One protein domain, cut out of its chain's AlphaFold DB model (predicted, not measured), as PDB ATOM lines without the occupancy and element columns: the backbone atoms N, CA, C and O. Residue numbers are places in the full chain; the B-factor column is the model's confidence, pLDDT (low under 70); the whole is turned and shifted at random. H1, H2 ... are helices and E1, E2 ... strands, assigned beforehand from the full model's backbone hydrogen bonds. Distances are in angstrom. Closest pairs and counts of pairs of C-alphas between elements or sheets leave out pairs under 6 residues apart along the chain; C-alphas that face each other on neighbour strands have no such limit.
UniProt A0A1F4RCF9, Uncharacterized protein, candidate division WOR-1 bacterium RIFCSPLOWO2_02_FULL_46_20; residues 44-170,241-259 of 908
ATOM      1  N   THR A  44     -22.763  23.305 -13.234       81.25
ATOM      2  CA  THR A  44     -23.645  23.877 -14.259       81.25
ATOM      3  C   THR A  44     -23.135  25.215 -14.791       81.25
ATOM      4  O   THR A  44     -22.435  25.967 -14.111       81.25
ATOM      5  N   ARG A  45     -23.537  25.559 -16.018       79.00
ATOM      6  CA  ARG A  45     -23.204  26.825 -16.696       79.00
ATOM      7  C   ARG A  45     -24.201  27.946 -16.356       79.00
ATOM      8  O   ARG A  45     -24.640  28.685 -17.233       79.00
ATOM      9  N   GLY A  46     -24.579  28.052 -15.083       78.56
ATOM     10  CA  GLY A  46     -25.520  29.061 -14.571       78.56
ATOM     11  C   GLY A  46     -26.985  28.623 -14.480       78.56
ATOM     12  O   GLY A  46     -27.837  29.448 -14.149       78.56
ATOM     13  N   GLY A  47     -27.284  27.350 -14.759       88.38
ATOM     14  CA  GLY A  47     -28.578  26.734 -14.458       88.38
ATOM     15  C   GLY A  47     -28.634  26.188 -13.030       88.38
ATOM     16  O   GLY A  47     -27.889  26.629 -12.154       88.38
ATOM     17  N   LEU A  48     -29.519  25.218 -12.810       92.31
ATOM     18  CA  LEU A  48     -29.554  24.384 -11.612       92.31
ATOM     19  C   LEU A  48     -29.566  22.919 -12.041       92.31
ATOM     20  O   LEU A  48     -30.488  22.493 -12.737       92.31
ATOM     21  N   HIS A  49     -28.545  22.163 -11.645       93.12
ATOM     22  CA  HIS A  49     -28.516  20.718 -11.857       93.12
ATOM     23  C   HIS A  49     -29.089  19.990 -10.646       93.12
ATOM     24  O   HIS A  49     -28.886  20.418  -9.509       93.12
ATOM     25  N   PHE A  50     -29.767  18.879 -10.898       93.25
ATOM     26  CA  PHE A  50     -30.326  17.966  -9.901       93.25
ATOM     27  C   PHE A  50     -30.012  16.522 -10.303       93.25
ATOM     28  O   PHE A  50     -29.571  16.271 -11.429       93.25
ATOM     29  N   THR A  51     -30.258  15.568  -9.404       90.69
ATOM     30  CA  THR A  51     -30.285  14.149  -9.785       90.69
ATOM     31  C   THR A  51     -31.499  13.872 -10.684       90.69
ATOM     32  O   THR A  51     -32.452  14.664 -10.739       90.69
ATOM     33  N   SER A  52     -31.479  12.749 -11.409       88.44
ATOM     34  CA  SER A  52     -32.591  12.331 -12.279       88.44
ATOM     35  C   SER A  52     -33.914  12.227 -11.515       88.44
ATOM     36  O   SER A  52     -34.960  12.662 -11.997       88.44
ATOM     37  N   SER A  53     -33.849  11.677 -10.306       89.25
ATOM     38  CA  SER A  53     -34.968  11.489  -9.387       89.25
ATOM     39  C   SER A  53     -35.523  12.805  -8.853       89.25
ATOM     40  O   SER A  53     -36.723  13.044  -8.964       89.25
ATOM     41  N   ASP A  54     -34.661  13.686  -8.340       92.56
ATOM     42  CA  ASP A  54     -35.035  15.000  -7.819       92.56
ATOM     43  C   ASP A  54     -35.695  15.839  -8.922       92.56
ATOM     44  O   ASP A  54     -36.720  16.483  -8.699       92.56
ATOM     45  N   THR A  55     -35.168  15.776 -10.149       92.19
ATOM     46  CA  THR A  55     -35.762  16.476 -11.299       92.19
ATOM     47  C   THR A  55     -37.123  15.902 -11.673       92.19
ATOM     48  O   THR A  55     -38.060  16.664 -11.917       92.19
ATOM     49  N   TYR A  56     -37.255  14.572 -11.702       92.06
ATOM     50  CA  TYR A  56     -38.533  13.908 -11.945       92.06
ATOM     51  C   TYR A  56     -39.569  14.294 -10.884       92.06
ATOM     52  O   TYR A  56     -40.677  14.689 -11.236       92.06
ATOM     53  N   LEU A  57     -39.207  14.270  -9.598       93.62
ATOM     54  CA  LEU A  57     -40.095  14.668  -8.507       93.62
ATOM     55  C   LEU A  57     -40.511  16.134  -8.620       93.62
ATOM     56  O   LEU A  57     -41.695  16.432  -8.485       93.62
ATOM     57  N   LEU A  58     -39.582  17.047  -8.915       93.56
ATOM     58  CA  LEU A  58     -39.914  18.458  -9.132       93.56
ATOM     59  C   LEU A  58     -40.905  18.625 -10.285       93.56
ATOM     60  O   LEU A  58     -41.918  19.294 -10.124       93.56
ATOM     61  N   VAL A  59     -40.653  17.990 -11.431       92.44
ATOM     62  CA  VAL A  59     -41.538  18.069 -12.603       92.44
ATOM     63  C   VAL A  59     -42.914  17.454 -12.327       92.44
ATOM     64  O   VAL A  59     -43.918  17.973 -12.813       92.44
ATOM     65  N   SER A  60     -42.969  16.392 -11.525       92.50
ATOM     66  CA  SER A  60     -44.205  15.680 -11.185       92.50
ATOM     67  C   SER A  60     -45.010  16.334 -10.057       92.50
ATOM     68  O   SER A  60     -46.188  16.020  -9.907       92.50
ATOM     69  N   THR A  61     -44.412  17.226  -9.256       94.12
ATOM     70  CA  THR A  61     -45.058  17.789  -8.051       94.12
ATOM     71  C   THR A  61     -45.167  19.316  -8.034       94.12
ATOM     72  O   THR A  61     -46.065  19.841  -7.386       94.12
ATOM     73  N   ILE A  62     -44.307  20.054  -8.746       91.50
ATOM     74  CA  ILE A  62     -44.295  21.525  -8.750       91.50
ATOM     75  C   ILE A  62     -45.094  22.054  -9.945       91.50
ATOM     76  O   ILE A  62     -44.689  21.930 -11.102       91.50
ATOM     77  N   SER A  63     -46.224  22.709  -9.668       89.44
ATOM     78  CA  SER A  63     -47.076  23.310 -10.696       89.44
ATOM     79  C   SER A  63     -46.574  24.667 -11.204       89.44
ATOM     80  O   SER A  63     -45.812  25.385 -10.552       89.44
ATOM     81  N   ARG A  64     -47.077  25.072 -12.377       91.38
ATOM     82  CA  ARG A  64     -46.873  26.419 -12.926       91.38
ATOM     83  C   ARG A  64     -47.366  27.490 -11.947       91.38
ATOM     84  O   ARG A  64     -48.495  27.422 -11.466       91.38
ATOM     85  N   GLY A  65     -46.557  28.527 -11.748       90.56
ATOM     86  CA  GLY A  65     -46.884  29.686 -10.918       90.56
ATOM     87  C   GLY A  65     -46.340  29.641  -9.489       90.56
ATOM     88  O   GLY A  65     -46.432  30.656  -8.806       90.56
ATOM     89  N   ILE A  66     -45.748  28.525  -9.041       93.19
ATOM     90  CA  ILE A  66     -45.082  28.450  -7.732       93.19
ATOM     91  C   ILE A  66     -43.920  29.455  -7.677       93.19
ATOM     92  O   ILE A  66     -43.175  29.617  -8.654       93.19
ATOM     93  N   SER A  67     -43.796  30.140  -6.534       91.25
ATOM     94  CA  SER A  67     -42.713  31.088  -6.267       91.25
ATOM     95  C   SER A  67     -41.397  30.350  -6.040       91.25
ATOM     96  O   SER A  67     -41.344  29.366  -5.298       91.25
ATOM     97  N   TRP A  68     -40.331  30.835  -6.670       93.81
ATOM     98  CA  TRP A  68     -38.996  30.261  -6.584       93.81
ATOM     99  C   TRP A  68     -37.966  31.341  -6.260       93.81
ATOM    100  O   TRP A  68     -37.733  32.247  -7.052       93.81
ATOM    101  N   GLN A  69     -37.289  31.240  -5.125       93.69
ATOM    102  CA  GLN A  69     -36.324  32.223  -4.653       93.69
ATOM    103  C   GLN A  69     -34.893  31.674  -4.711       93.69
ATOM    104  O   GLN A  69     -34.541  30.739  -3.998       93.69
ATOM    105  N   GLY A  70     -34.034  32.272  -5.535       92.31
ATOM    106  CA  GLY A  70     -32.592  32.013  -5.529       92.31
ATOM    107  C   GLY A  70     -31.858  32.960  -4.579       92.31
ATOM    108  O   GLY A  70     -31.937  34.176  -4.746       92.31
ATOM    109  N   LYS A  71     -31.130  32.431  -3.597       93.88
ATOM    110  CA  LYS A  71     -30.294  33.222  -2.678       93.88
ATOM    111  C   LYS A  71     -28.933  33.558  -3.294       93.88
ATOM    112  O   LYS A  71     -28.473  32.871  -4.205       93.88
ATOM    113  N   GLY A  72     -28.283  34.622  -2.819       90.62
ATOM    114  CA  GLY A  72     -26.900  34.930  -3.199       90.62
ATOM    115  C   GLY A  72     -25.893  33.915  -2.636       90.62
ATOM    116  O   GLY A  72     -26.160  33.251  -1.641       90.62
ATOM    117  N   TYR A  73     -24.699  33.821  -3.231       88.25
ATOM    118  CA  TYR A  73     -23.644  32.903  -2.755       88.25
ATOM    119  C   TYR A  73     -23.074  33.267  -1.373       88.25
ATOM    120  O   TYR A  73     -22.442  32.427  -0.743       88.25
ATOM    121  N   GLU A  74     -23.279  34.496  -0.894       88.25
ATOM    122  CA  GLU A  74     -22.886  34.898   0.467       88.25
ATOM    123  C   GLU A  74     -23.988  34.606   1.506       88.25
ATOM    124  O   GLU A  74     -23.757  34.663   2.713       88.25
ATOM    125  N   GLU A  75     -25.204  34.277   1.057       82.00
ATOM    126  CA  GLU A  75     -26.361  34.030   1.915       82.00
ATOM    127  C   GLU A  75     -26.457  32.543   2.287       82.00
ATOM    128  O   GLU A  75     -27.235  31.786   1.714       82.00
ATOM    129  N   VAL A  76     -25.662  32.120   3.273       82.62
ATOM    130  CA  VAL A  76     -25.610  30.718   3.753       82.62
ATOM    131  C   VAL A  76     -26.404  30.458   5.038       82.62
ATOM    132  O   VAL A  76     -26.485  29.324   5.503       82.62
ATOM    133  N   LYS A  77     -26.982  31.494   5.657       87.44
ATOM    134  CA  LYS A  77     -27.653  31.363   6.957       87.44
ATOM    135  C   LYS A  77     -29.076  30.820   6.791       87.44
ATOM    136  O   LYS A  77     -29.962  31.530   6.318       87.44
ATOM    137  N   LEU A  78     -29.296  29.585   7.237       91.00
ATOM    138  CA  LEU A  78     -30.624  28.984   7.344       91.00
ATOM    139  C   LEU A  78     -31.338  29.469   8.615       91.00
ATOM    140  O   LEU A  78     -30.714  29.681   9.655       91.00
ATOM    141  N   THR A  79     -32.657  29.645   8.533       89.94
ATOM    142  CA  THR A  79     -33.525  29.986   9.679       89.94
ATOM    143  C   THR A  79     -34.036  28.748  10.422       89.94
ATOM    144  O   THR A  79     -34.785  28.870  11.387       89.94
ATOM    145  N   PHE A  80     -33.630  27.561   9.977       93.12
ATOM    146  CA  PHE A  80     -34.038  26.253  10.477       93.12
ATOM    147  C   PHE A  80     -32.846  25.284  10.456       93.12
ATOM    148  O   PHE A  80     -31.836  25.546   9.801       93.12
ATOM    149  N   ASP A  81     -32.967  24.159  11.162       93.94
ATOM    150  CA  ASP A  81     -31.966  23.089  11.130       93.94
ATOM    151  C   ASP A  81     -32.087  22.276   9.832       93.94
ATOM    152  O   ASP A  81     -33.070  21.564   9.624       93.94
ATOM    153  N   GLU A  82     -31.075  22.354   8.961       93.81
ATOM    154  CA  GLU A  82     -31.020  21.579   7.716       93.81
ATOM    155  C   GLU A  82     -31.174  20.077   7.970       93.81
ATOM    156  O   GLU A  82     -31.808  19.379   7.174       93.81
ATOM    157  N   LYS A  83     -30.578  19.555   9.048       93.88
ATOM    158  CA  LYS A  83     -30.561  18.114   9.323       93.88
ATOM    159  C   LYS A  83     -31.953  17.579   9.640       93.88
ATOM    160  O   LYS A  83     -32.224  16.426   9.322       93.88
ATOM    161  N   ALA A  84     -32.827  18.420  10.191       94.94
ATOM    162  CA  ALA A  84     -34.211  18.077  10.494       94.94
ATOM    163  C   ALA A  84     -35.116  18.031   9.248       94.94
ATOM    164  O   ALA A  84     -36.187  17.429   9.297       94.94
ATOM    165  N   VAL A  85     -34.705  18.642   8.131       97.00
ATOM    166  CA  VAL A  85     -35.485  18.637   6.885       97.00
ATOM    167  C   VAL A  85     -35.135  17.387   6.067       97.00
ATOM    168  O   VAL A  85     -33.965  17.223   5.696       97.00
ATOM    169  N   PRO A  86     -36.099  16.501   5.760       95.69
ATOM    170  CA  PRO A  86     -35.831  15.287   4.999       95.69
ATOM    171  C   PRO A  86     -35.602  15.592   3.515       95.69
ATOM    172  O   PRO A  86     -36.118  16.575   2.983       95.69
ATOM    173  N   PHE A  87     -34.849  14.733   2.825       94.62
ATOM    174  CA  PHE A  87     -34.806  14.784   1.363       94.62
ATOM    175  C   PHE A  87     -36.164  14.383   0.771       94.62
ATOM    176  O   PHE A  87     -36.809  13.483   1.306       94.62
ATOM    177  N   LEU A  88     -36.593  15.010  -0.328       95.38
ATOM    178  CA  LEU A  88     -37.900  14.720  -0.933       95.38
ATOM    179  C   LEU A  88     -38.017  13.249  -1.364       95.38
ATOM    180  O   LEU A  88     -39.013  12.595  -1.056       95.38
ATOM    181  N   PHE A  89     -36.969  12.694  -1.977       92.94
ATOM    182  CA  PHE A  89     -36.943  11.278  -2.349       92.94
ATOM    183  C   PHE A  89     -36.984  10.328  -1.137       92.94
ATOM    184  O   PHE A  89     -37.445   9.202  -1.279       92.94
ATOM    185  N   ASN A  90     -36.559  10.757   0.063       91.38
ATOM    186  CA  ASN A  90     -36.631   9.929   1.281       91.38
ATOM    187  C   ASN A  90     -38.056   9.804   1.832       91.38
ATOM    188  O   ASN A  90     -38.335   8.870   2.578       91.38
ATOM    189  N   ILE A  91     -38.935  10.755   1.509       93.69
ATOM    190  CA  ILE A  91     -40.339  10.764   1.945       93.69
ATOM    191  C   ILE A  91     -41.308  10.392   0.817       93.69
ATOM    192  O   ILE A  91     -42.516  10.480   1.012       93.69
ATOM    193  N   THR A  92     -40.786   9.959  -0.336       93.06
ATOM    194  CA  THR A  92     -41.564   9.487  -1.487       93.06
ATOM    195  C   THR A  92     -41.283   8.003  -1.715       93.06
ATOM    196  O   THR A  92     -40.164   7.640  -2.064       93.06
ATOM    197  N   ASN A  93     -42.280   7.129  -1.559       87.81
ATOM    198  CA  ASN A  93     -42.120   5.686  -1.790       87.81
ATOM    199  C   ASN A  93     -42.743   5.209  -3.109       87.81
ATOM    200  O   ASN A  93     -42.357   4.160  -3.634       87.81
ATOM    201  N   GLY A  94     -43.695   5.969  -3.656       91.00
ATOM    202  CA  GLY A  94     -44.406   5.584  -4.870       91.00
ATOM    203  C   GLY A  94     -45.327   6.665  -5.443       91.00
ATOM    204  O   GLY A  94     -45.354   7.796  -4.945       91.00
ATOM    205  N   PRO A  95     -46.159   6.322  -6.446       91.94
ATOM    206  CA  PRO A  95     -46.994   7.291  -7.162       91.94
ATOM    207  C   PRO A  95     -48.047   7.962  -6.268       91.94
ATOM    208  O   PRO A  95     -48.442   9.104  -6.506       91.94
ATOM    209  N   LYS A  96     -48.487   7.270  -5.208       93.12
ATOM    210  CA  LYS A  96     -49.411   7.816  -4.207       93.12
ATOM    211  C   LYS A  96     -48.802   9.012  -3.470       93.12
ATOM    212  O   LYS A  96     -49.479  10.024  -3.323       93.12
ATOM    213  N   ASP A  97     -47.541   8.913  -3.056       94.44
ATOM    214  CA  ASP A  97     -46.848   9.992  -2.348       94.44
ATOM    215  C   ASP A  97     -46.578  11.171  -3.285       94.44
ATOM    216  O   ASP A  97     -46.825  12.314  -2.917       94.44
ATOM    217  N   ILE A  98     -46.204  10.901  -4.544       95.06
ATOM    218  CA  ILE A  98     -46.071  11.936  -5.584       95.06
ATOM    219  C   ILE A  98     -47.384  12.709  -5.745       95.06
ATOM    220  O   ILE A  98     -47.374  13.939  -5.771       95.06
ATOM    221  N   LYS A  99     -48.524  12.010  -5.803       95.69
ATOM    222  CA  LYS A  99     -49.841  12.652  -5.880       95.69
ATOM    223  C   LYS A  99     -50.133  13.504  -4.642       95.69
ATOM    224  O   LYS A  99     -50.592  14.632  -4.789       95.69
ATOM    225  N   ILE A 100     -49.823  13.004  -3.443       95.69
ATOM    226  CA  ILE A 100     -49.964  13.761  -2.188       95.69
ATOM    227  C   ILE A 100     -49.103  15.030  -2.223       95.69
ATOM    228  O   ILE A 100     -49.586  16.110  -1.888       95.69
ATOM    229  N   HIS A 101     -47.845  14.930  -2.656       96.19
ATOM    230  CA  HIS A 101     -46.950  16.077  -2.794       96.19
ATOM    231  C   HIS A 101     -47.477  17.085  -3.821       96.19
ATOM    232  O   HIS A 101     -47.522  18.273  -3.523       96.19
ATOM    233  N   ALA A 102     -47.949  16.630  -4.984       94.75
ATOM    234  CA  ALA A 102     -48.539  17.493  -6.007       94.75
ATOM    235  C   ALA A 102     -49.803  18.222  -5.510       94.75
ATOM    236  O   ALA A 102     -50.017  19.392  -5.818       94.75
ATOM    237  N   GLU A 103     -50.637  17.558  -4.704       94.38
ATOM    238  CA  GLU A 103     -51.809  18.175  -4.075       94.38
ATOM    239  C   GLU A 103     -51.427  19.164  -2.963       94.38
ATOM    240  O   GLU A 103     -52.142  20.146  -2.740       94.38
ATOM    241  N   LEU A 104     -50.309  18.928  -2.272       95.06
ATOM    242  CA  LEU A 104     -49.787  19.796  -1.218       95.06
ATOM    243  C   LEU A 104     -49.099  21.049  -1.783       95.06
ATOM    244  O   LEU A 104     -49.240  22.141  -1.224       95.06
ATOM    245  N   PHE A 105     -48.360  20.901  -2.882       95.00
ATOM    246  CA  PHE A 105     -47.544  21.952  -3.480       95.00
ATOM    247  C   PHE A 105     -48.384  22.879  -4.366       95.00
ATOM    248  O   PHE A 105     -48.414  22.769  -5.588       95.00
ATOM    249  N   LYS A 106     -49.086  23.827  -3.735       92.62
ATOM    250  CA  LYS A 106     -49.909  24.843  -4.413       92.62
ATOM    251  C   LYS A 106     -49.230  26.208  -4.456       92.62
ATOM    252  O   LYS A 106     -48.536  26.588  -3.515       92.62
ATOM    253  N   ASN A 107     -49.537  26.999  -5.486       89.38
ATOM    254  CA  ASN A 107     -48.999  28.356  -5.676       89.38
ATOM    255  C   ASN A 107     -49.211  29.293  -4.472       89.38
ATOM    256  O   ASN A 107     -48.384  30.164  -4.231       89.38
ATOM    257  N   SER A 108     -50.308  29.137  -3.725       88.94
ATOM    258  CA  SER A 108     -50.635  29.994  -2.575       88.94
ATOM    259  C   SER A 108     -49.943  29.587  -1.274       88.94
ATOM    260  O   SER A 108     -49.899  30.382  -0.339       88.94
ATOM    261  N   THR A 109     -49.451  28.353  -1.186       92.25
ATOM    262  CA  THR A 109     -48.920  27.768   0.053       92.25
ATOM    263  C   THR A 109     -47.459  27.366  -0.056       92.25
ATOM    264  O   THR A 109     -46.853  27.055   0.965       92.25
ATOM    265  N   THR A 110     -46.894  27.351  -1.263       96.25
ATOM    266  CA  THR A 110     -45.588  26.743  -1.535       96.25
ATOM    267  C   THR A 110     -44.595  27.770  -2.034       96.25
ATOM    268  O   THR A 110     -44.877  28.534  -2.956       96.25
ATOM    269  N   GLU A 111     -43.405  27.735  -1.451       94.38
ATOM    270  CA  GLU A 111     -42.250  28.516  -1.873       94.38
ATOM    271  C   GLU A 111     -41.053  27.578  -2.020       94.38
ATOM    272  O   GLU A 111     -40.768  26.774  -1.133       94.38
ATOM    273  N   VAL A 112     -40.337  27.681  -3.135       95.81
ATOM    274  CA  VAL A 112     -39.100  26.930  -3.366       95.81
ATOM    275  C   VAL A 112     -37.916  27.863  -3.169       95.81
ATOM    276  O   VAL A 112     -37.842  28.896  -3.821       95.81
ATOM    277  N   VAL A 113     -36.968  27.513  -2.303       95.50
ATOM    278  CA  VAL A 113     -35.806  28.359  -1.997       95.50
ATOM    279  C   VAL A 113     -34.515  27.615  -2.301       95.50
ATOM    280  O   VAL A 113     -34.243  26.558  -1.739       95.50
ATOM    281  N   VAL A 114     -33.688  28.180  -3.177       95.19
ATOM    282  CA  VAL A 114     -32.386  27.628  -3.559       95.19
ATOM    283  C   VAL A 114     -31.274  28.397  -2.867       95.19
ATOM    284  O   VAL A 114     -31.217  29.624  -2.952       95.19
ATOM    285  N   TYR A 115     -30.358  27.659  -2.244       94.94
ATOM    286  CA  TYR A 115     -29.143  28.160  -1.612       94.94
ATOM    287  C   TYR A 115     -27.921  27.656  -2.396       94.94
ATOM    288  O   TYR A 115     -27.402  26.580  -2.087       94.94
ATOM    289  N   PRO A 116     -27.433  28.418  -3.398       91.44
ATOM    290  CA  PRO A 116     -26.319  28.005  -4.254       91.44
ATOM    291  C   PRO A 116     -25.056  27.607  -3.491       91.44
ATOM    292  O   PRO A 116     -24.396  26.645  -3.853       91.44
ATOM    293  N   ALA A 117     -24.727  28.321  -2.412       89.56
ATOM    294  CA  ALA A 117     -23.525  28.052  -1.624       89.56
ATOM    295  C   ALA A 117     -23.628  26.812  -0.721       89.56
ATOM    296  O   ALA A 117     -22.607  26.336  -0.233       89.56
ATOM    297  N   LEU A 118     -24.840  26.294  -0.498       92.19
ATOM    298  CA  LEU A 118     -25.067  25.059   0.251       92.19
ATOM    299  C   LEU A 118     -25.258  23.848  -0.670       92.19
ATOM    300  O   LEU A 118     -25.328  22.726  -0.175       92.19
ATOM    301  N   ASP A 119     -25.380  24.056  -1.987       92.56
ATOM    302  CA  ASP A 119     -25.812  23.020  -2.931       92.56
ATOM    303  C   ASP A 119     -27.145  22.369  -2.491       92.56
ATOM    304  O   ASP A 119     -27.336  21.144  -2.511       92.56
ATOM    305  N   ARG A 120     -28.079  23.210  -2.013       94.44
ATOM    306  CA  ARG A 120     -29.395  22.798  -1.497       94.44
ATOM    307  C   ARG A 120     -30.542  23.608  -2.081       94.44
ATOM    308  O   ARG A 120     -30.450  24.824  -2.253       94.44
ATOM    309  N   LEU A 121     -31.652  22.915  -2.293       96.19
ATOM    310  CA  LEU A 121     -32.969  23.494  -2.534       96.19
ATOM    311  C   LEU A 121     -33.914  23.029  -1.424       96.19
ATOM    312  O   LEU A 121     -33.906  21.852  -1.074       96.19
ATOM    313  N   PHE A 122     -34.723  23.936  -0.886       97.25
ATOM    314  CA  PHE A 122     -35.759  23.653   0.108       97.25
ATOM    315  C   PHE A 122     -37.140  23.956  -0.462       97.25
ATOM    316  O   PHE A 122     -37.345  24.996  -1.087       97.25
ATOM    317  N   ILE A 123     -38.088  23.052  -0.240       97.38
ATOM    318  CA  ILE A 123     -39.505  23.261  -0.530       97.38
ATOM    319  C   ILE A 123     -40.173  23.632   0.789       97.38
ATOM    320  O   ILE A 123     -40.225  22.819   1.715       97.38
ATOM    321  N   ASN A 124     -40.673  24.859   0.879       96.81
ATOM    322  CA  ASN A 124     -41.420  25.356   2.022       96.81
ATOM    323  C   ASN A 124     -42.917  25.238   1.746       96.81
ATOM    324  O   ASN A 124     -43.392  25.683   0.704       96.81
ATOM    325  N   VAL A 125     -43.672  24.701   2.703       96.38
ATOM    326  CA  VAL A 125     -45.136  24.637   2.663       96.38
ATOM    327  C   VAL A 125     -45.680  25.388   3.874       96.38
ATOM    328  O   VAL A 125     -45.309  25.101   5.012       96.38
ATOM    329  N   ASN A 126     -46.543  26.377   3.639       94.94
ATOM    330  CA  ASN A 126     -47.085  27.286   4.653       94.94
ATOM    331  C   ASN A 126     -45.984  27.945   5.509       94.94
ATOM    332  O   ASN A 126     -46.092  28.029   6.733       94.94
ATOM    333  N   GLY A 127     -44.892  28.367   4.862       92.88
ATOM    334  CA  GLY A 127     -43.762  29.044   5.506       92.88
ATOM    335  C   GLY A 127     -42.848  28.147   6.350       92.88
ATOM    336  O   GLY A 127     -41.993  28.666   7.065       92.88
ATOM    337  N   ARG A 128     -43.003  26.816   6.299       95.25
ATOM    338  CA  ARG A 128     -42.142  25.851   7.006       95.25
ATOM    339  C   ARG A 128     -41.411  24.937   6.021       95.25
ATOM    340  O   ARG A 128     -42.037  24.526   5.045       95.25
ATOM    341  N   PRO A 129     -40.140  24.572   6.276       96.19
ATOM    342  CA  PRO A 129     -39.415  23.646   5.413       96.19
ATOM    343  C   PRO A 129     -40.058  22.257   5.476       96.19
ATOM    344  O   PRO A 129     -40.156  21.655   6.545       96.19
ATOM    345  N   TYR A 130     -40.518  21.768   4.327       97.12
ATOM    346  CA  TYR A 130     -41.171  20.470   4.179       97.12
ATOM    347  C   TYR A 130     -40.181  19.396   3.725       97.12
ATOM    348  O   TYR A 130     -40.091  18.332   4.332       97.12
ATOM    349  N   ALA A 131     -39.413  19.693   2.676       97.62
ATOM    350  CA  ALA A 131     -38.428  18.783   2.106       97.62
ATOM    351  C   ALA A 131     -37.239  19.550   1.516       97.62
ATOM    352  O   ALA A 131     -37.336  20.745   1.229       97.62
ATOM    353  N   LYS A 132     -36.121  18.852   1.309       96.31
ATOM    354  CA  LYS A 132     -34.932  19.374   0.625       96.31
ATOM    355  C   LYS A 132     -34.500  18.490  -0.544       96.31
ATOM    356  O   LYS A 132     -34.828  17.308  -0.592       96.31
ATOM    357  N   LEU A 133     -33.765  19.067  -1.484       95.25
ATOM    358  CA  LEU A 133     -33.223  18.401  -2.667       95.25
ATOM    359  C   LEU A 133     -31.742  18.755  -2.818       95.25
ATOM    360  O   LEU A 133     -31.298  19.826  -2.371       95.25
ATOM    361  N   ARG A 134     -30.969  17.861  -3.443       92.56
ATOM    362  CA  ARG A 134     -29.580  18.165  -3.810       92.56
ATOM    363  C   ARG A 134     -29.605  18.997  -5.083       92.56
ATOM    364  O   ARG A 134     -30.291  18.655  -6.038       92.56
ATOM    365  N   THR A 135     -28.849  20.085  -5.118       93.00
ATOM    366  CA  THR A 135     -28.745  20.894  -6.334       93.00
ATOM    367  C   THR A 135     -27.333  21.403  -6.523       93.00
ATOM    368  O   THR A 135     -26.660  21.701  -5.545       93.00
ATOM    369  N   LYS A 136     -26.889  21.522  -7.772       91.94
ATOM    370  CA  LYS A 136     -25.643  22.202  -8.116       91.94
ATOM    371  C   LYS A 136     -25.967  23.473  -8.875       91.94
ATOM    372  O   LYS A 136     -26.549  23.428  -9.961       91.94
ATOM    373  N   ALA A 137     -25.594  24.601  -8.290       90.00
ATOM    374  CA  ALA A 137     -25.694  25.904  -8.925       90.00
ATOM    375  C   ALA A 137     -24.443  26.214  -9.762       90.00
ATOM    376  O   ALA A 137     -23.449  25.484  -9.731       90.00
ATOM    377  N   GLY A 138     -24.499  27.295 -10.540       85.06
ATOM    378  CA  GLY A 138     -23.373  27.784 -11.329       85.06
ATOM    379  C   GLY A 138     -22.170  28.145 -10.457       85.06
ATOM    380  O   GLY A 138     -22.222  28.128  -9.227       85.06
ATOM    381  N   PHE A 139     -21.056  28.506 -11.078       82.44
ATOM    382  CA  PHE A 139     -19.878  28.926 -10.319       82.44
ATOM    383  C   PHE A 139     -20.100  30.283  -9.649       82.44
ATOM    384  O   PHE A 139     -20.694  31.175 -10.243       82.44
ATOM    385  N   LYS A 140     -19.565  30.477  -8.436       83.75
ATOM    386  CA  LYS A 140     -19.606  31.778  -7.736       83.75
ATOM    387  C   LYS A 140     -18.986  32.908  -8.574       83.75
ATOM    388  O   LYS A 140     -19.454  34.043  -8.526       83.75
ATOM    389  N   GLU A 141     -17.957  32.588  -9.353       81.06
ATOM    390  CA  GLU A 141     -17.256  33.514 -10.241       81.06
ATOM    391  C   GLU A 141     -17.519  33.171 -11.710       81.06
ATOM    392  O   GLU A 141     -17.777  32.020 -12.063       81.06
ATOM    393  N   LYS A 142     -17.436  34.177 -12.587       77.31
ATOM    394  CA  LYS A 142     -17.497  33.959 -14.036       77.31
ATOM    395  C   LYS A 142     -16.217  33.267 -14.492       77.31
ATOM    396  O   LYS A 142     -15.137  33.834 -14.344       77.31
ATOM    397  N   LEU A 143     -16.342  32.081 -15.079       72.12
ATOM    398  CA  LEU A 143     -15.206  31.281 -15.537       72.12
ATOM    399  C   LEU A 143     -15.298  31.044 -17.044       72.12
ATOM    400  O   LEU A 143     -16.331  30.608 -17.551       72.12
ATOM    401  N   LEU A 144     -14.206  31.327 -17.757       64.06
ATOM    402  CA  LEU A 144     -14.023  30.918 -19.149       64.06
ATOM    403  C   LEU A 144     -13.260  29.591 -19.146       64.06
ATOM    404  O   LEU A 144     -12.152  29.528 -18.607       64.06
ATOM    405  N   ARG A 145     -13.849  28.532 -19.705       59.38
ATOM    406  CA  ARG A 145     -13.183  27.231 -19.801       59.38
ATOM    407  C   ARG A 145     -12.324  27.156 -21.077       59.38
ATOM    408  O   ARG A 145     -12.722  27.722 -22.090       59.38
ATOM    409  N   PRO A 146     -11.141  26.511 -21.058       48.38
ATOM    410  CA  PRO A 146     -10.191  26.530 -22.185       48.38
ATOM    411  C   PRO A 146     -10.660  25.772 -23.429       48.38
ATOM    412  O   PRO A 146     -10.122  25.971 -24.514       48.38
ATOM    413  N   ASP A 147     -11.608  24.866 -23.246       51.78
ATOM    414  CA  ASP A 147     -12.209  23.970 -24.227       51.78
ATOM    415  C   ASP A 147     -13.601  24.438 -24.683       51.78
ATOM    416  O   ASP A 147     -14.206  23.817 -25.555       51.78
ATOM    417  N   GLU A 148     -14.100  25.558 -24.149       55.31
ATOM    418  CA  GLU A 148     -15.450  26.049 -24.409       55.31
ATOM    419  C   GLU A 148     -15.448  27.506 -24.897       55.31
ATOM    420  O   GLU A 148     -14.807  28.386 -24.329       55.31
ATOM    421  N   ASN A 149     -16.267  27.799 -25.911       55.84
ATOM    422  CA  ASN A 149     -16.527  29.171 -26.375       55.84
ATOM    423  C   ASN A 149     -17.538  29.931 -25.488       55.84
ATOM    424  O   ASN A 149     -17.988  31.018 -25.855       55.84
ATOM    425  N   PHE A 150     -17.935  29.368 -24.341       61.28
ATOM    426  CA  PHE A 150     -19.006  29.895 -23.497       61.28
ATOM    427  C   PHE A 150     -18.522  30.193 -22.075       61.28
ATOM    428  O   PHE A 150     -17.749  29.449 -21.476       61.28
ATOM    429  N   LEU A 151     -19.002  31.309 -21.525       67.69
ATOM    430  CA  LEU A 151     -18.708  31.735 -20.162       67.69
ATOM    431  C   LEU A 151     -19.628  30.990 -19.185       67.69
ATOM    432  O   LEU A 151     -20.848  31.146 -19.250       67.69
ATOM    433  N   SER A 152     -19.062  30.231 -18.248       75.38
ATOM    434  CA  SER A 152     -19.816  29.727 -17.101       75.38
ATOM    435  C   SER A 152     -20.126  30.891 -16.162       75.38
ATOM    436  O   SER A 152     -19.221  31.626 -15.757       75.38
ATOM    437  N   VAL A 153     -21.404  31.090 -15.838       81.62
ATOM    438  CA  VAL A 153     -21.876  32.214 -15.013       81.62
ATOM    439  C   VAL A 153     -22.476  31.735 -13.686       81.62
ATOM    440  O   VAL A 153     -22.944  30.596 -13.612       81.62
ATOM    441  N   PRO A 154     -22.505  32.595 -12.651       83.75
ATOM    442  CA  PRO A 154     -23.224  32.300 -11.418       83.75
ATOM    443  C   PRO A 154     -24.716  32.120 -11.659       83.75
ATOM    444  O   PRO A 154     -25.301  32.804 -12.505       83.75
ATOM    445  N   THR A 155     -25.347  31.245 -10.875       86.25
ATOM    446  CA  THR A 155     -26.809  31.205 -10.810       86.25
ATOM    447  C   THR A 155     -27.295  32.535 -10.246       86.25
ATOM    448  O   THR A 155     -26.846  32.988  -9.191       86.25
ATOM    449  N   TYR A 156     -28.183  33.201 -10.979       86.25
ATOM    450  CA  TYR A 156     -28.637  34.538 -10.620       86.25
ATOM    451  C   TYR A 156     -29.561  34.493  -9.387       86.25
ATOM    452  O   TYR A 156     -30.516  33.714  -9.374       86.25
ATOM    453  N   PRO A 157     -29.336  35.338  -8.364       89.94
ATOM    454  CA  PRO A 157     -30.234  35.424  -7.220       89.94
ATOM    455  C   PRO A 157     -31.522  36.188  -7.563       89.94
ATOM    456  O   PRO A 157     -31.573  36.990  -8.504       89.94
ATOM    457  N   GLY A 158     -32.559  35.996  -6.754       91.25
ATOM    458  CA  GLY A 158     -33.835  36.710  -6.771       91.25
ATOM    459  C   GLY A 158     -35.045  35.801  -6.960       91.25
ATOM    460  O   GLY A 158     -34.936  34.580  -6.900       91.25
ATOM    461  N   GLU A 159     -36.200  36.421  -7.175       92.38
ATOM    462  CA  GLU A 159     -37.482  35.725  -7.308       92.38
ATOM    463  C   GLU A 159     -37.772  35.356  -8.764       92.38
ATOM    464  O   GLU A 159     -37.628  36.171  -9.678       92.38
ATOM    465  N   TYR A 160     -38.177  34.109  -8.957       93.31
ATOM    466  CA  TYR A 160     -38.551  33.473 -10.204       93.31
ATOM    467  C   TYR A 160     -39.953  32.886 -10.059       93.31
ATOM    468  O   TYR A 160     -40.405  32.545  -8.967       93.31
ATOM    469  N   THR A 161     -40.623  32.704 -11.186       90.81
ATOM    470  CA  THR A 161     -41.875  31.957 -11.274       90.81
ATOM    471  C   THR A 161     -41.661  30.715 -12.121       90.81
ATOM    472  O   THR A 161     -41.047  30.784 -13.190       90.81
ATOM    473  N   VAL A 162     -42.189  29.580 -11.666       91.00
ATOM    474  CA  VAL A 162     -42.193  28.340 -12.448       91.00
ATOM    475  C   VAL A 162     -43.124  28.499 -13.651       91.00
ATOM    476  O   VAL A 162     -44.322  28.735 -13.494       91.00
ATOM    477  N   LEU A 163     -42.588  28.363 -14.864       88.19
ATOM    478  CA  LEU A 163     -43.369  28.399 -16.105       88.19
ATOM    479  C   LEU A 163     -44.002  27.045 -16.433       88.19
ATOM    480  O   LEU A 163     -45.075  27.008 -17.034       88.19
ATOM    481  N   GLY A 164     -43.361  25.959 -16.008       84.94
ATOM    482  CA  GLY A 164     -43.824  24.589 -16.192       84.94
ATOM    483  C   GLY A 164     -42.706  23.654 -16.661       84.94
ATOM    484  O   GLY A 164     -41.583  24.106 -16.916       84.94
ATOM    485  N   PRO A 165     -42.995  22.351 -16.750       88.38
ATOM    486  CA  PRO A 165     -42.043  21.364 -17.228       88.38
ATOM    487  C   PRO A 165     -42.032  21.243 -18.760       88.38
ATOM    488  O   PRO A 165     -43.039  21.482 -19.426       88.38
ATOM    489  N   THR A 166     -40.904  20.804 -19.318       85.75
ATOM    490  CA  THR A 166     -40.800  20.279 -20.686       85.75
ATOM    491  C   THR A 166     -39.986  18.985 -20.693       85.75
ATOM    492  O   THR A 166     -39.006  18.859 -19.959       85.75
ATOM    493  N   ALA A 167     -40.402  18.027 -21.526       77.19
ATOM    494  CA  ALA A 167     -39.705  16.754 -21.714       77.19
ATOM    495  C   ALA A 167     -38.568  16.838 -22.751       77.19
ATOM    496  O   ALA A 167     -37.714  15.959 -22.834       77.19
ATOM    497  N   HIS A 168     -38.559  17.890 -23.575       87.19
ATOM    498  CA  HIS A 168     -37.527  18.118 -24.581       87.19
ATOM    499  C   HIS A 168     -37.334  19.619 -24.787       87.19
ATOM    500  O   HIS A 168     -38.277  20.350 -25.095       87.19
ATOM    501  N   TYR A 169     -36.106  20.092 -24.588       86.44
ATOM    502  CA  TYR A 169     -35.726  21.473 -24.853       86.44
ATOM    503  C   TYR A 169     -34.694  21.520 -25.971       86.44
ATOM    504  O   TYR A 169     -33.643  20.891 -25.875       86.44
ATOM    505  N   ILE A 170     -34.988  22.310 -27.001       88.12
ATOM    506  CA  ILE A 170     -34.062  22.587 -28.095       88.12
ATOM    507  C   ILE A 170     -33.424  23.950 -27.829       88.12
ATOM    508  O   ILE A 170     -34.085  24.992 -27.879       88.12
ATOM    509  N   GLY A 241     -30.860  16.354 -20.767       86.19
ATOM    510  CA  GLY A 241     -31.547  15.127 -20.359       86.19
ATOM    511  C   GLY A 241     -33.023  15.069 -20.793       86.19
ATOM    512  O   GLY A 241     -33.378  15.494 -21.893       86.19
ATOM    513  N   LYS A 242     -33.878  14.482 -19.938       83.00
ATOM    514  CA  LYS A 242     -35.301  14.184 -20.228       83.00
ATOM    515  C   LYS A 242     -36.310  15.073 -19.484       83.00
ATOM    516  O   LYS A 242     -37.436  15.214 -19.942       83.00
ATOM    517  N   TYR A 243     -35.945  15.661 -18.344       86.81
ATOM    518  CA  TYR A 243     -36.866  16.433 -17.499       86.81
ATOM    519  C   TYR A 243     -36.283  17.818 -17.226       86.81
ATOM    520  O   TYR A 243     -35.176  17.936 -16.707       86.81
ATOM    521  N   ILE A 244     -37.013  18.872 -17.600       89.81
ATOM    522  CA  ILE A 244     -36.551  20.257 -17.463       89.81
ATOM    523  C   ILE A 244     -37.682  21.099 -16.888       89.81
ATOM    524  O   ILE A 244     -38.778  21.143 -17.445       89.81
ATOM    525  N   LEU A 245     -37.400  21.823 -15.809       91.44
ATOM    526  CA  LEU A 245     -38.295  22.807 -15.220       91.44
ATOM    527  C   LEU A 245     -37.862  24.220 -15.625       91.44
ATOM    528  O   LEU A 245     -36.722  24.635 -15.392       91.44
ATOM    529  N   TRP A 246     -38.783  24.971 -16.231       90.00
ATOM    530  CA  TRP A 246     -38.541  26.344 -16.665       90.00
ATOM    531  C   TRP A 246     -38.881  27.362 -15.582       90.00
ATOM    532  O   TRP A 246     -39.975  27.346 -15.017       90.00
ATOM    533  N   LEU A 247     -37.964  28.301 -15.354       89.94
ATOM    534  CA  LEU A 247     -38.074  29.378 -14.375       89.94
ATOM    535  C   LEU A 247     -37.940  30.728 -15.085       89.94
ATOM    536  O   LEU A 247     -37.085  30.882 -15.958       89.94
ATOM    537  N   SER A 248     -38.743  31.723 -14.706       89.31
ATOM    538  CA  SER A 248     -38.684  33.068 -15.298       89.31
ATOM    539  C   SER A 248     -38.629  34.175 -14.255       89.31
ATOM    540  O   SER A 248     -39.360  34.140 -13.272       89.31
ATOM    541  N   LYS A 249     -37.784  35.179 -14.499       86.44
ATOM    542  CA  LYS A 249     -37.626  36.394 -13.696       86.44
ATOM    543  C   LYS A 249     -37.542  37.605 -14.617       86.44
ATOM    544  O   LYS A 249     -36.543  37.769 -15.314       86.44
ATOM    545  N   ALA A 250     -38.561  38.467 -14.606       78.81
ATOM    546  CA  ALA A 250     -38.586  39.724 -15.370       78.81
ATOM    547  C   ALA A 250     -38.128  39.564 -16.843       78.81
ATOM    548  O   ALA A 250     -37.313  40.338 -17.345       78.81
ATOM    549  N   GLY A 251     -38.594  38.505 -17.518       72.12
ATOM    550  CA  GLY A 251     -38.239  38.188 -18.909       72.12
ATOM    551  C   GLY A 251     -36.917  37.430 -19.109       72.12
ATOM    552  O   GLY A 251     -36.611  37.040 -20.233       72.12
ATOM    553  N   ARG A 252     -36.136  37.175 -18.050       80.56
ATOM    554  CA  ARG A 252     -34.973  36.274 -18.080       80.56
ATOM    555  C   ARG A 252     -35.386  34.868 -17.681       80.56
ATOM    556  O   ARG A 252     -36.093  34.698 -16.693       80.56
ATOM    557  N   ASN A 253     -34.891  33.872 -18.406       84.12
ATOM    558  CA  ASN A 253     -35.235  32.476 -18.165       84.12
ATOM    559  C   ASN A 253     -34.046  31.703 -17.588       84.12
ATOM    560  O   ASN A 253     -32.895  31.966 -17.937       84.12
ATOM    561  N   MET A 254     -34.345  30.758 -16.706       88.31
ATOM    562  CA  MET A 254     -33.409  29.832 -16.079       88.31
ATOM    563  C   MET A 254     -34.004  28.424 -16.131       88.31
ATOM    564  O   MET A 254     -35.225  28.264 -16.170       88.31
ATOM    565  N   MET A 255     -33.147  27.408 -16.147       90.19
ATOM    566  CA  MET A 255     -33.566  26.010 -16.210       90.19
ATOM    567  C   MET A 255     -33.050  25.242 -14.999       90.19
ATOM    568  O   MET A 255     -31.892  25.400 -14.604       90.19
ATOM    569  N   ALA A 256     -33.922  24.401 -14.458       92.31
ATOM    570  CA  ALA A 256     -33.628  23.380 -13.465       92.31
ATOM    571  C   ALA A 256     -33.780  22.007 -14.138       92.31
ATOM    572  O   ALA A 256     -34.857  21.703 -14.646       92.31
ATOM    573  N   TYR A 257     -32.710  21.217 -14.227       93.31
ATOM    574  CA  TYR A 257     -32.694  19.981 -15.021       93.31
ATOM    575  C   TYR A 257     -31.666  18.964 -14.511       93.31
ATOM    576  O   TYR A 257     -30.816  19.288 -13.684       93.31
ATOM    577  N   THR A 258     -31.727  17.735 -15.020       91.69
ATOM    578  CA  THR A 258     -30.655  16.741 -14.852       91.69
ATOM    579  C   THR A 258     -29.663  16.862 -15.996       91.69
ATOM    580  O   THR A 258     -30.071  16.819 -17.155       91.69
ATOM    581  N   ASP A 259     -28.373  16.955 -15.687       89.88
ATOM    582  CA  ASP A 259     -27.326  16.908 -16.708       89.88
ATOM    583  C   ASP A 259     -27.453  15.627 -17.555       89.88
ATOM    584  O   ASP A 259     -27.559  14.518 -17.018       89.88
TER     585      ASP A 259
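Overview. This is residues 44 to 170 and 241 to 259 of the 908 residues of an uncharacterized protein of candidate division WOR-1 bacterium RIFCSPLOWO2_02_FULL_46_20 (UniProt A0A1F4RCF9). A strongly twisted sheet of seven strands curls like part of a barrel, and H1 sits at the open side, near both edge strands, E4 and E7. H2 and H3 pack on H1, while the long loop of residues 135 to 157 reaches out to Pro 146, far from H3, and makes much of the length. The printed part has 146 residues, with three named helices and seven named strands in the order H1 E1 H2 H3 E2 E3 E4 E5 E6 E7; the sheet, E4 E3 E2 E1 E5 E6 E7, is mixed. The class is mixed, helices and strands, though under half of the residues are in named elements. The whole is compact, with a radius of gyration of the C-alphas of 14.9 A and spans of 46 by 35 by 28 A.

Along the chain. H1, residues 52 to 61, begins at C-alpha 52 (-32.591, 12.331, -12.279) and is 14.3 A long. E1 is residues 67 to 70, H2 residues 88 to 91, and H3 residues 95 to 104, 14.1 A long. E2, residues 110 to 115, E3, residues 120 to 125, and E4, residues 128 to 134, measure 16.5, 16.4 and 18.3 A. E5, residues 158 to 166, is 22.6 A long and bends by 55 degrees at residue 163. E6, residues 244 to 249, measures 16.6 A, and E7, residues 252 to 257, 16.7 A, ending at C-alpha 257 (-32.694, 19.981, -15.021).

Arrangement. E2, E3 and E4 form a meander, each strand the antiparallel neighbour of the one before, with N 113 and O 122 at 2.8 A and N 123 and O 131 at 2.8 A. E1 and E2 are parallel, with N 112 and O 67 at 2.9 A; with H2 and H3 between them they form a strand-helix-strand unit, its crossover left-handed. E5 pairs antiparallel with E1, N 68 and O 160 at 2.9 A, and with E6, N 163 and O 246 at 2.8 A. E6 and E7 are a hairpin, with N 247 and O 254 at 2.9 A. H1 is on one face of the sheet, in two layers, at a height of 6.3 A. H2 is only just at the sheet's level, at 3.9 A. H1 touches H3 at a steep tilt of 53 degrees, closest at the C-alphas of Thr 61 and Ala 102, 4.0 A. H1 also touches H2, closest at the C-alphas of Asp 54 and Phe 89, 6.9 A. In H1 and H3 every O i to N i+4 pair is within hydrogen-bond range; H2 is too short for one.

Size, cuts and confidence. The C-alphas farthest apart are those of Lys 96 and Pro 146, 47.0 A. Residues 171 to 240 are not printed, and C-alphas 170 and 241 are 11.0 A apart across the cut. The links E1 to H2 and E4 to E5 are long. Mean pLDDT of the printed part is 88.6; residues 144 to 151 are under 70.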